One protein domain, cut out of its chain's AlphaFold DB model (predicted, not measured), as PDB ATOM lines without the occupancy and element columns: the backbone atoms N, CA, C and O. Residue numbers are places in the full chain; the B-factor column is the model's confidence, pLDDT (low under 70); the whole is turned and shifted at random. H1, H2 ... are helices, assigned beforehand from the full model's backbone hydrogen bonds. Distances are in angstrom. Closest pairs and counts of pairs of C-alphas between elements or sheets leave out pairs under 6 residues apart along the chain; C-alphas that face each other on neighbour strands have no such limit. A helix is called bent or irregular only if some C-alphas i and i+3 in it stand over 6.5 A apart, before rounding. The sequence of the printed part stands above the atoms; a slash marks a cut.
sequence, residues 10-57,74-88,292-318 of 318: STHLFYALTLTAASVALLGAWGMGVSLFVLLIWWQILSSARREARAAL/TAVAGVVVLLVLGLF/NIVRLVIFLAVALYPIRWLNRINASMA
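AT A GLANCE: This is residues 10 to 57, 74 to 88 and 292 to 318 of the 318 residues of the protein "DUF1559 domain-containing protein" of Planctomycetes bacterium (UniProt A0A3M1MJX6). Look for four helices side by side along one long axis, loosely gathered: H1 and H2 make a helical hairpin, and on the same side of that hairpin lie H3, next to H2, and the first arm of H4, packed on H1, with H3 and that arm apart from each other. At one end, residues 47 to 57 of H2 and residues 311 to 318 stick out past the rest; H4 is bent but runs nearly straight. The printed part has 90 residues with four named helices, H1 to H4 in chain order, and no named strand; its class is all helix. It is only just loose, close to compact, with a radius of gyration of the C-alphas of 14.8 A, and elongated, spanning 45 by 28 by 19 A.

HOW THE PARTS SIT: Start with H1, residues 10 to 27, and go through a tight link of two residues into H2, residues 30 to 57. They form a helical hairpin, running opposite ways at a shallow tilt of 31 degrees. H2 touches H1 with residues 30 to 39 alone, and the closest C-alphas, of Val 24 and Gly 31, are 4.0 A apart. Next find H3, residues 74 to 88, which is close to H2 but not clearly touching: the closest C-alphas, of Ile 41 and Val 76, are 7.4 A apart. H2 and H3 run opposite ways at a shallow tilt of 21 degrees. Then find H4, residues 292 to 317, assigned by its hydrogen bonds as one helix but bent, with C-alphas 303 and 306 7.3 A apart; its arms H4a, residues 292 to 303, and H4b, residues 306 to 317, stand at a shallow tilt of 24 degrees. H1 touches H4a with residues 19 to 26 alone; the closest C-alphas, of Ala 22 and Phe 299, are 6.8 A apart. H1 and H4a run opposite ways at a shallow tilt of 24 degrees. H2 and H4a are only just apart, their closest C-alphas 8.5 A from each other. H3 and H4a are apart, and H4b touches no helix. In H1, H2, H3, H4a and H4b every O i to N i+4 pair is within hydrogen-bond range.

IN THESE COORDINATES: Find C-alpha 10 at (152.006, 166.510, 197.353); from there H1 runs 25.7 A to C-alpha 27. H2 begins at C-alpha 30, at (138.285, 149.813, 211.226), and runs 41.5 A to C-alpha 57. H3 covers 20.7 A from Thr 74 to Phe 88. H4a measures 15.9 A, and H4b 17.1 A, ending at C-alpha 317, at (156.154, 184.586, 212.289).

THE WHOLE: The two C-alphas farthest apart, of Leu 57 and Asn 292, are 46.2 A from each other. Residues 58 to 73 are not printed, and C-alphas 57 and 74 are 26.6 A apart across that cut; residues 89 to 291 are not printed either, with 13.1 A between C-alphas 88 and 292. Residue 318 is the chain's last. Mean pLDDT of the printed part is 73.4; look for low confidence, under 70, in 29 residues, among them 292 to 296, 298 to 304 and 306 to 318.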
ATOM      1  N   SER A  10     151.492 167.890 197.357       71.06
ATOM      2  CA  SER A  10     152.006 166.510 197.353       71.06
ATOM      3  C   SER A  10     152.234 165.949 198.761       71.06
ATOM      4  O   SER A  10     151.799 164.835 199.050       71.06
ATOM      5  N   THR A  11     152.831 166.724 199.671       74.44
ATOM      6  CA  THR A  11     153.182 166.246 201.023       74.44
ATOM      7  C   THR A  11     151.955 165.882 201.865       74.44
ATOM      8  O   THR A  11     151.973 164.885 202.578       74.44
ATOM      9  N   HIS A  12     150.860 166.642 201.757       78.44
ATOM     10  CA  HIS A  12     149.622 166.367 202.500       78.44
ATOM     11  C   HIS A  12     148.907 165.117 201.989       78.44
ATOM     12  O   HIS A  12     148.357 164.352 202.779       78.44
ATOM     13  N   LEU A  13     148.940 164.894 200.674       77.75
ATOM     14  CA  LEU A  13     148.363 163.704 200.063       77.75
ATOM     15  C   LEU A  13     149.168 162.461 200.458       77.75
ATOM     16  O   LEU A  13     148.586 161.456 200.858       77.75
ATOM     17  N   PHE A  14     150.501 162.566 200.463       78.25
ATOM     18  CA  PHE A  14     151.381 161.505 200.952       78.25
ATOM     19  C   PHE A  14     151.168 161.213 202.446       78.25
ATOM     20  O   PHE A  14     151.113 160.054 202.852       78.25
ATOM     21  N   TYR A  15     150.966 162.246 203.269       81.06
ATOM     22  CA  TYR A  15     150.626 162.089 204.684       81.06
ATOM     23  C   TYR A  15     149.280 161.377 204.886       81.06
ATOM     24  O   TYR A  15     149.194 160.418 205.647       81.06
ATOM     25  N   ALA A  16     148.232 161.796 204.172       83.12
ATOM     26  CA  ALA A  16     146.916 161.169 204.275       83.12
ATOM     27  C   ALA A  16     146.936 159.697 203.843       83.12
ATOM     28  O   ALA A  16     146.312 158.846 204.484       83.12
ATOM     29  N   LEU A  17     147.699 159.392 202.791       80.38
ATOM     30  CA  LEU A  17     147.864 158.037 202.282       80.38
ATOM     31  C   LEU A  17     148.650 157.154 203.262       80.38
ATOM     32  O   LEU A  17     148.209 156.047 203.564       80.38
ATOM     33  N   THR A  18     149.756 157.654 203.822       80.44
ATOM     34  CA  THR A  18     150.563 156.911 204.809       80.44
ATOM     35  C   THR A  18     149.822 156.698 206.129       80.44
ATOM     36  O   THR A  18     149.842 155.588 206.656       80.44
ATOM     37  N   LEU A  19     149.093 157.702 206.629       83.00
ATOM     38  CA  LEU A  19     148.245 157.573 207.817       83.00
ATOM     39  C   LEU A  19     147.133 156.535 207.616       83.00
ATOM     40  O   LEU A  19     146.878 155.721 208.504       83.00
ATOM     41  N   THR A  20     146.482 156.544 206.452       82.94
ATOM     42  CA  THR A  20     145.423 155.578 206.123       82.94
ATOM     43  C   THR A  20     145.982 154.168 205.996       82.94
ATOM     44  O   THR A  20     145.455 153.253 206.627       82.94
ATOM     45  N   ALA A  21     147.091 153.995 205.273       77.56
ATOM     46  CA  ALA A  21     147.755 152.702 205.138       77.56
ATOM     47  C   ALA A  21     148.203 152.139 206.499       77.56
ATOM     48  O   ALA A  21     147.930 150.979 206.802       77.56
ATOM     49  N   ALA A  22     148.818 152.967 207.351       79.06
ATOM     50  CA  ALA A  22     149.249 152.560 208.689       79.06
ATOM     51  C   ALA A  22     148.065 152.188 209.595       79.06
ATOM     52  O   ALA A  22     148.126 151.185 210.304       79.06
ATOM     53  N   SER A  23     146.974 152.958 209.546       80.94
ATOM     54  CA  SER A  23     145.776 152.689 210.353       80.94
ATOM     55  C   SER A  23     145.098 151.383 209.934       80.94
ATOM     56  O   SER A  23     144.726 150.588 210.795       80.94
ATOM     57  N   VAL A  24     144.985 151.119 208.626       80.12
ATOM     58  CA  VAL A  24     144.425 149.861 208.097       80.12
ATOM     59  C   VAL A  24     145.313 148.665 208.436       80.12
ATOM     60  O   VAL A  24     144.807 147.628 208.856       80.12
ATOM     61  N   ALA A  25     146.635 148.805 208.335       74.19
ATOM     62  CA  ALA A  25     147.566 147.738 208.706       74.19
ATOM     63  C   ALA A  25     147.496 147.366 210.203       74.19
ATOM     64  O   ALA A  25     147.777 146.227 210.577       74.19
ATOM     65  N   LEU A  26     147.141 148.327 211.059       74.12
ATOM     66  CA  LEU A  26     147.032 148.153 212.508       74.12
ATOM     67  C   LEU A  26     145.674 147.610 212.954       74.12
ATOM     68  O   LEU A  26     145.618 146.735 213.812       74.12
ATOM     69  N   LEU A  27     144.596 148.159 212.397       78.31
ATOM     70  CA  LEU A  27     143.233 147.981 212.907       78.31
ATOM     71  C   LEU A  27     142.314 147.256 211.909       78.31
ATOM     72  O   LEU A  27     141.111 147.134 212.142       78.31
ATOM     73  N   GLY A  28     142.852 146.792 210.780       82.56
ATOM     74  CA  GLY A  28     142.071 146.196 209.699       82.56
ATOM     75  C   GLY A  28     141.101 147.202 209.075       82.56
ATOM     76  O   GLY A  28     141.417 148.383 208.925       82.56
ATOM     77  N   ALA A  29     139.892 146.749 208.732       78.81
ATOM     78  CA  ALA A  29     138.862 147.593 208.112       78.81
ATOM     79  C   ALA A  29     138.489 148.824 208.967       78.81
ATOM     80  O   ALA A  29     138.247 149.905 208.428       78.81
ATOM     81  N   TRP A  30     138.537 148.702 210.299       81.62
ATOM     82  CA  TRP A  30     138.285 149.813 211.226       81.62
ATOM     83  C   TRP A  30     139.331 150.931 211.129       81.62
ATOM     84  O   TRP A  30     139.046 152.084 211.459       81.62
ATOM     85  N   GLY A  31     140.520 150.624 210.606       80.62
ATOM     86  CA  GLY A  31     141.590 151.591 210.389       80.62
ATOM     87  C   GLY A  31     141.224 152.726 209.433       80.62
ATOM     88  O   GLY A  31     141.701 153.842 209.622       80.62
ATOM     89  N   MET A  32     140.335 152.485 208.461       85.31
ATOM     90  CA  MET A  32     139.842 153.543 207.566       85.31
ATOM     91  C   MET A  32     139.020 154.595 208.322       85.31
ATOM     92  O   MET A  32     139.141 155.789 208.052       85.31
ATOM     93  N   GLY A  33     138.212 154.166 209.298       82.00
ATOM     94  CA  GLY A  33     137.430 155.076 210.138       82.00
ATOM     95  C   GLY A  33     138.326 155.957 211.008       82.00
ATOM     96  O   GLY A  33     138.127 157.170 211.081       82.00
ATOM     97  N   VAL A  34     139.364 155.362 211.603       81.06
ATOM     98  CA  VAL A  34     140.343 156.085 212.429       81.06
ATOM     99  C   VAL A  34     141.140 157.094 211.602       81.06
ATOM    100  O   VAL A  34     141.287 158.243 212.024       81.06
ATOM    101  N   SER A  35     141.621 156.721 210.409       84.31
ATOM    102  CA  SER A  35     142.395 157.648 209.576       84.31
ATOM    103  C   SER A  35     141.551 158.814 209.066       84.31
ATOM    104  O   SER A  35     141.999 159.959 209.140       84.31
ATOM    105  N   LEU A  36     140.316 158.555 208.619       87.50
ATOM    106  CA  LEU A  36     139.383 159.598 208.195       87.50
ATOM    107  C   LEU A  36     139.113 160.585 209.335       87.50
ATOM    108  O   LEU A  36     139.152 161.797 209.128       87.50
ATOM    109  N   PHE A  37     138.901 160.075 210.549       81.50
ATOM    110  CA  PHE A  37     138.664 160.898 211.728       81.50
ATOM    111  C   PHE A  37     139.858 161.809 212.062       81.50
ATOM    112  O   PHE A  37     139.692 163.015 212.256       81.50
ATOM    113  N   VAL A  38     141.080 161.269 212.053       81.88
ATOM    114  CA  VAL A  38     142.303 162.056 212.286       81.88
ATOM    115  C   VAL A  38     142.505 163.115 211.193       81.88
ATOM    116  O   VAL A  38     142.866 164.254 211.495       81.88
ATOM    117  N   LEU A  39     142.225 162.786 209.927       83.94
ATOM    118  CA  LEU A  39     142.292 163.746 208.821       83.94
ATOM    119  C   LEU A  39     141.256 164.868 208.955       83.94
ATOM    120  O   LEU A  39     141.582 166.019 208.663       83.94
ATOM    121  N   LEU A  40     140.047 164.567 209.440       83.06
ATOM    122  CA  LEU A  40     139.020 165.573 209.726       83.06
ATOM    123  C   LEU A  40     139.467 166.541 210.829       83.06
ATOM    124  O   LEU A  40     139.324 167.753 210.653       83.06
ATOM    125  N   ILE A  41     140.076 166.041 211.913       77.88
ATOM    126  CA  ILE A  41     140.653 166.891 212.970       77.88
ATOM    127  C   ILE A  41     141.712 167.828 212.384       77.88
ATOM    128  O   ILE A  41     141.652 169.045 212.585       77.88
ATOM    129  N   TRP A  42     142.670 167.285 211.629       79.56
ATOM    130  CA  TRP A  42     143.738 168.088 211.034       79.56
ATOM    131  C   TRP A  42     143.204 169.125 210.055       79.56
ATOM    132  O   TRP A  42     143.625 170.284 210.098       79.56
ATOM    133  N   TRP A  43     142.251 168.746 209.203       83.94
ATOM    134  CA  TRP A  43     141.593 169.676 208.295       83.94
ATOM    135  C   TRP A  43     140.926 170.819 209.061       83.94
ATOM    136  O   TRP A  43     141.069 171.984 208.677       83.94
ATOM    137  N   GLN A  44     140.274 170.517 210.185       80.44
ATOM    138  CA  GLN A  44     139.623 171.519 211.012       80.44
ATOM    139  C   GLN A  44     140.629 172.496 211.640       80.44
ATOM    140  O   GLN A  44     140.432 173.707 211.498       80.44
ATOM    141  N   ILE A  45     141.726 172.001 212.228       77.12
ATOM    142  CA  ILE A  45     142.817 172.815 212.807       77.12
ATOM    143  C   ILE A  45     143.481 173.696 211.738       77.12
ATOM    144  O   ILE A  45     143.680 174.896 211.923       77.12
ATOM    145  N   LEU A  46     143.789 173.130 210.570       77.50
ATOM    146  CA  LEU A  46     144.377 173.885 209.460       77.50
ATOM    147  C   LEU A  46     143.406 174.946 208.930       77.50
ATOM    148  O   LEU A  46     143.813 176.057 208.583       77.50
ATOM    149  N   SER A  47     142.110 174.630 208.875       79.81
ATOM    150  CA  SER A  47     141.085 175.579 208.447       79.81
ATOM    151  C   SER A  47     140.928 176.739 209.435       79.81
ATOM    152  O   SER A  47     140.754 177.873 208.989       79.81
ATOM    153  N   SER A  48     141.025 176.495 210.750       77.00
ATOM    154  CA  SER A  48     140.953 177.555 211.762       77.00
ATOM    155  C   SER A  48     142.177 178.455 211.708       77.00
ATOM    156  O   SER A  48     142.007 179.665 211.581       77.00
ATOM    157  N   ALA A  49     143.382 177.885 211.652       73.88
ATOM    158  CA  ALA A  49     144.621 178.652 211.516       73.88
ATOM    159  C   ALA A  49     144.613 179.544 210.260       73.88
ATOM    160  O   ALA A  49     144.981 180.715 210.308       73.88
ATOM    161  N   ARG A  50     144.106 179.031 209.127       79.62
ATOM    162  CA  ARG A  50     143.945 179.826 207.896       79.62
ATOM    163  C   ARG A  50     142.926 180.954 208.044       79.62
ATOM    164  O   ARG A  50     143.150 182.036 207.499       79.62
ATOM    165  N   ARG A  51     141.804 180.717 208.735       80.38
ATOM    166  CA  ARG A  51     140.801 181.761 209.014       80.38
ATOM    167  C   ARG A  51     141.395 182.860 209.892       80.38
ATOM    168  O   ARG A  51     141.190 184.031 209.589       80.38
ATOM    169  N   GLU A  52     142.161 182.493 210.913       76.44
ATOM    170  CA  GLU A  52     142.831 183.437 211.811       76.44
ATOM    171  C   GLU A  52     143.910 184.252 211.097       76.44
ATOM    172  O   GLU A  52     143.900 185.474 211.202       76.44
ATOM    173  N   ALA A  53     144.763 183.620 210.287       75.44
ATOM    174  CA  ALA A  53     145.777 184.323 209.500       75.44
ATOM    175  C   ALA A  53     145.153 185.335 208.519       75.44
ATOM    176  O   ALA A  53     145.612 186.473 208.409       75.44
ATOM    177  N   ARG A  54     144.058 184.958 207.841       79.56
ATOM    178  CA  ARG A  54     143.307 185.879 206.967       79.56
ATOM    179  C   ARG A  54     142.664 187.021 207.753       79.56
ATOM    180  O   ARG A  54     142.677 188.155 207.290       79.56
ATOM    181  N   ALA A  55     142.118 186.734 208.933       77.75
ATOM    182  CA  ALA A  55     141.523 187.749 209.796       77.75
ATOM    183  C   ALA A  55     142.571 188.712 210.380       77.75
ATOM    184  O   ALA A  55     142.276 189.895 210.525       77.75
ATOM    185  N   ALA A  56     143.782 188.234 210.679       72.75
ATOM    186  CA  ALA A  56     144.898 189.050 211.155       72.75
ATOM    187  C   ALA A  56     145.381 190.041 210.087       72.75
ATOM    188  O   ALA A  56     145.643 191.196 210.399       72.75
ATOM    189  N   LEU A  57     145.408 189.621 208.819       77.81
ATOM    190  CA  LEU A  57     145.715 190.505 207.689       77.81
ATOM    191  C   LEU A  57     144.623 191.557 207.433       77.81
ATOM    192  O   LEU A  57     144.910 192.608 206.872       77.81
ATOM    193  N   THR A  74     138.596 172.056 223.235       69.94
ATOM    194  CA  THR A  74     138.078 171.173 224.297       69.94
ATOM    195  C   THR A  74     137.244 170.017 223.753       69.94
ATOM    196  O   THR A  74     137.274 168.930 224.324       69.94
ATOM    197  N   ALA A  75     136.541 170.209 222.633       74.06
ATOM    198  CA  ALA A  75     135.811 169.121 221.979       74.06
ATOM    199  C   ALA A  75     136.780 168.103 221.355       74.06
ATOM    200  O   ALA A  75     136.611 166.899 221.532       74.06
ATOM    201  N   VAL A  76     137.845 168.584 220.702       73.25
ATOM    202  CA  VAL A  76     138.909 167.725 220.157       73.25
ATOM    203  C   VAL A  76     139.618 166.968 221.283       73.25
ATOM    204  O   VAL A  76     139.808 165.760 221.166       73.25
ATOM    205  N   ALA A  77     139.935 167.635 222.400       67.50
ATOM    206  CA  ALA A  77     140.526 166.976 223.564       67.50
ATOM    207  C   ALA A  77     139.617 165.868 224.130       67.50
ATOM    208  O   ALA A  77     140.097 164.769 224.394       67.50
ATOM    209  N   GLY A  78     138.307 166.115 224.242       75.06
ATOM    210  CA  GLY A  78     137.342 165.113 224.703       75.06
ATOM    211  C   GLY A  78     137.284 163.871 223.810       75.06
ATOM    212  O   GLY A  78     137.291 162.750 224.315       75.06
ATOM    213  N   VAL A  79     137.303 164.041 222.482       74.75
ATOM    214  CA  VAL A  79     137.275 162.893 221.561       74.75
ATOM    215  C   VAL A  79     138.607 162.140 221.537       74.75
ATOM    216  O   VAL A  79     138.605 160.913 221.480       74.75
ATOM    217  N   VAL A  80     139.744 162.837 221.650       74.94
ATOM    218  CA  VAL A  80     141.053 162.179 221.799       74.94
ATOM    219  C   VAL A  80     141.089 161.342 223.076       74.94
ATOM    220  O   VAL A  80     141.517 160.195 223.018       74.94
ATOM    221  N   VAL A  81     140.582 161.856 224.202       73.25
ATOM    222  CA  VAL A  81     140.488 161.087 225.454       73.25
ATOM    223  C   VAL A  81     139.603 159.852 225.277       73.25
ATOM    224  O   VAL A  81     140.009 158.774 225.694       73.25
ATOM    225  N   LEU A  82     138.451 159.957 224.607       72.88
ATOM    226  CA  LEU A  82     137.584 158.800 224.341       72.88
ATOM    227  C   LEU A  82     138.236 157.757 223.422       72.88
ATOM    228  O   LEU A  82     138.110 156.564 223.680       72.88
ATOM    229  N   LEU A  83     138.965 158.180 222.385       72.31
ATOM    230  CA  LEU A  83     139.702 157.264 221.506       72.31
ATOM    231  C   LEU A  83     140.862 156.586 222.228       72.31
ATOM    232  O   LEU A  83     141.077 155.393 222.050       72.31
ATOM    233  N   VAL A  84     141.585 157.335 223.060       73.44
ATOM    234  CA  VAL A  84     142.654 156.799 223.901       73.44
ATOM    235  C   VAL A  84     142.072 155.794 224.899       73.44
ATOM    236  O   VAL A  84     142.578 154.682 224.977       73.44
ATOM    237  N   LEU A  85     140.966 156.117 225.578       70.44
ATOM    238  CA  LEU A  85     140.260 155.180 226.460       70.44
ATOM    239  C   LEU A  85     139.766 153.937 225.709       70.44
ATOM    240  O   LEU A  85     139.888 152.841 226.238       70.44
ATOM    241  N   GLY A  86     139.274 154.079 224.475       73.12
ATOM    242  CA  GLY A  86     138.900 152.950 223.618       73.12
ATOM    243  C   GLY A  86     140.093 152.088 223.188       73.12
ATOM    244  O   GLY A  86     139.956 150.876 223.083       73.12
ATOM    245  N   LEU A  87     141.274 152.686 222.994       69.12
ATOM    246  CA  LEU A  87     142.520 151.968 222.694       69.12
ATOM    247  C   LEU A  87     143.091 151.247 223.927       69.12
ATOM    248  O   LEU A  87     143.763 150.229 223.790       69.12
ATOM    249  N   PHE A  88     142.844 151.805 225.116       63.91
ATOM    250  CA  PHE A  88     143.200 151.219 226.407       63.91
ATOM    251  C   PHE A  88     142.128 150.275 226.959       63.91
ATOM    252  O   PHE A  88     142.398 149.596 227.951       63.91
ATOM    253  N   ASN A 292     152.886 144.919 217.634       54.03
ATOM    254  CA  ASN A 292     151.955 145.919 218.171       54.03
ATOM    255  C   ASN A 292     152.689 147.132 218.752       54.03
ATOM    256  O   ASN A 292     152.275 148.262 218.507       54.03
ATOM    257  N   ILE A 293     153.813 146.920 219.446       61.12
ATOM    258  CA  ILE A 293     154.618 148.014 220.013       61.12
ATOM    259  C   ILE A 293     155.291 148.825 218.900       61.12
ATOM    260  O   ILE A 293     155.183 150.047 218.881       61.12
ATOM    261  N   VAL A 294     155.934 148.170 217.930       63.00
ATOM    262  CA  VAL A 294     156.589 148.836 216.793       63.00
ATOM    263  C   VAL A 294     155.561 149.566 215.933       63.00
ATOM    264  O   VAL A 294     155.785 150.720 215.568       63.00
ATOM    265  N   ARG A 295     154.402 148.956 215.650       60.34
ATOM    266  CA  ARG A 295     153.342 149.627 214.887       60.34
ATOM    267  C   ARG A 295     152.738 150.805 215.661       60.34
ATOM    268  O   ARG A 295     152.488 151.837 215.045       60.34
ATOM    269  N   LEU A 296     152.572 150.708 216.984       65.62
ATOM    270  CA  LEU A 296     152.140 151.828 217.831       65.62
ATOM    271  C   LEU A 296     153.162 152.973 217.816       65.62
ATOM    272  O   LEU A 296     152.784 154.131 217.663       65.62
ATOM    273  N   VAL A 297     154.456 152.661 217.918       71.94
ATOM    274  CA  VAL A 297     155.544 153.651 217.863       71.94
ATOM    275  C   VAL A 297     155.580 154.349 216.501       71.94
ATOM    276  O   VAL A 297     155.652 155.576 216.453       71.94
ATOM    277  N   ILE A 298     155.468 153.602 215.395       66.25
ATOM    278  CA  ILE A 298     155.393 154.170 214.037       66.25
ATOM    279  C   ILE A 298     154.148 155.053 213.896       66.25
ATOM    280  O   ILE A 298     154.246 156.172 213.393       66.25
ATOM    281  N   PHE A 299     152.991 154.588 214.373       67.94
ATOM    282  CA  PHE A 299     151.750 155.357 214.329       67.94
ATOM    283  C   PHE A 299     151.869 156.669 215.110       67.94
ATOM    284  O   PHE A 299     151.551 157.724 214.568       67.94
ATOM    285  N   LEU A 300     152.390 156.634 216.339       68.88
ATOM    286  CA  LEU A 300     152.617 157.832 217.151       68.88
ATOM    287  C   LEU A 300     153.623 158.782 216.488       68.88
ATOM    288  O   LEU A 300     153.392 159.990 216.457       68.88
ATOM    289  N   ALA A 301     154.703 158.261 215.901       68.06
ATOM    290  CA  ALA A 301     155.689 159.073 215.194       68.06
ATOM    291  C   ALA A 301     155.087 159.793 213.973       68.06
ATOM    292  O   ALA A 301     155.348 160.981 213.771       68.06
ATOM    293  N   VAL A 302     154.248 159.109 213.187       66.50
ATOM    294  CA  VAL A 302     153.554 159.692 212.025       66.50
ATOM    295  C   VAL A 302     152.457 160.663 212.468       66.50
ATOM    296  O   VAL A 302     152.364 161.771 211.939       66.50
ATOM    297  N   ALA A 303     151.652 160.303 213.468       67.12
ATOM    298  CA  ALA A 303     150.561 161.138 213.966       67.12
ATOM    299  C   ALA A 303     151.063 162.459 214.574       67.12
ATOM    300  O   ALA A 303     150.436 163.501 214.381       67.12
ATOM    301  N   LEU A 304     152.211 162.438 215.260       66.50
ATOM    302  CA  LEU A 304     152.784 163.609 215.934       66.50
ATOM    303  C   LEU A 304     153.720 164.444 215.044       66.50
ATOM    304  O   LEU A 304     154.069 165.569 215.414       66.50
ATOM    305  N   TYR A 305     154.107 163.948 213.864       70.31
ATOM    306  CA  TYR A 305     154.993 164.654 212.928       70.31
ATOM    307  C   TYR A 305     154.564 166.107 212.614       70.31
ATOM    308  O   TYR A 305     155.423 166.998 212.651       70.31
ATOM    309  N   PRO A 306     153.271 166.422 212.383       63.66
ATOM    310  CA  PRO A 306     152.865 167.775 212.002       63.66
ATOM    311  C   PRO A 306     152.967 168.811 213.140       63.66
ATOM    312  O   PRO A 306     153.063 170.008 212.867       63.66
ATOM    313  N   ILE A 307     153.027 168.388 214.411       64.44
ATOM    314  CA  ILE A 307     153.183 169.303 215.563       64.44
ATOM    315  C   ILE A 307     154.546 170.009 215.513       64.44
ATOM    316  O   ILE A 307     154.648 171.212 215.762       64.44
ATOM    317  N   ARG A 308     155.604 169.297 215.103       61.16
ATOM    318  CA  ARG A 308     156.939 169.895 214.920       61.16
ATOM    319  C   ARG A 308     156.969 170.924 213.792       61.16
ATOM    320  O   ARG A 308     157.749 171.871 213.855       61.16
ATOM    321  N   TRP A 309     156.127 170.747 212.776       64.50
ATOM    322  CA  TRP A 309     156.011 171.685 211.664       64.50
ATOM    323  C   TRP A 309     155.274 172.969 212.068       64.50
ATOM    324  O   TRP A 309     155.757 174.060 211.767       64.50
ATOM    325  N   LEU A 310     154.184 172.860 212.838       57.84
ATOM    326  CA  LEU A 310     153.469 174.019 213.389       57.84
ATOM    327  C   LEU A 310     154.373 174.910 214.254       57.84
ATOM    328  O   LEU A 310     154.349 176.132 214.113       57.84
ATOM    329  N   ASN A 311     155.242 174.313 215.076       62.22
ATOM    330  CA  ASN A 311     156.205 175.071 215.880       62.22
ATOM    331  C   ASN A 311     157.211 175.862 215.023       62.22
ATOM    332  O   ASN A 311     157.598 176.963 215.407       62.22
ATOM    333  N   ARG A 312     157.604 175.348 213.846       66.88
ATOM    334  CA  ARG A 312     158.487 176.084 212.921       66.88
ATOM    335  C   ARG A 312     157.788 177.264 212.254       66.88
ATOM    336  O   ARG A 312     158.426 178.291 212.061       66.88
ATOM    337  N   ILE A 313     156.500 177.143 211.927       58.50
ATOM    338  CA  ILE A 313     155.735 178.263 211.356       58.50
ATOM    339  C   ILE A 313     155.614 179.396 212.370       58.50
ATOM    340  O   ILE A 313     155.911 180.538 212.030       58.50
ATOM    341  N   ASN A 314     155.254 179.083 213.616       55.38
ATOM    342  CA  ASN A 314     155.155 180.096 214.667       55.38
ATOM    343  C   ASN A 314     156.499 180.793 214.920       55.38
ATOM    344  O   ASN A 314     156.523 182.009 215.066       55.38
ATOM    345  N   ALA A 315     157.613 180.055 214.892       68.38
ATOM    346  CA  ALA A 315     158.952 180.631 215.030       68.38
ATOM    347  C   ALA A 315     159.372 181.524 213.846       68.38
ATOM    348  O   ALA A 315     160.222 182.382 214.020       68.38
ATOM    349  N   SER A 316     158.802 181.327 212.652       65.38
ATOM    350  CA  SER A 316     159.060 182.187 211.482       65.38
ATOM    351  C   SER A 316     158.163 183.428 211.406       65.38
ATOM    352  O   SER A 316     158.403 184.304 210.579       65.38
ATOM    353  N   MET A 317     157.100 183.468 212.216       52.34
ATOM    354  CA  MET A 317     156.154 184.586 212.289       52.34
ATOM    355  C   MET A 317     156.406 185.516 213.486       52.34
ATOM    356  O   MET A 317     155.803 186.588 213.531       52.34
ATOM    357  N   ALA A 318     157.241 185.097 214.439       56.31
ATOM    358  CA  ALA A 318     157.739 185.908 215.550       56.31
ATOM    359  C   ALA A 318     159.045 186.607 215.148       56.31
ATOM    360  O   ALA A 318     159.212 187.777 215.552       56.31
TER     361      ALA A 318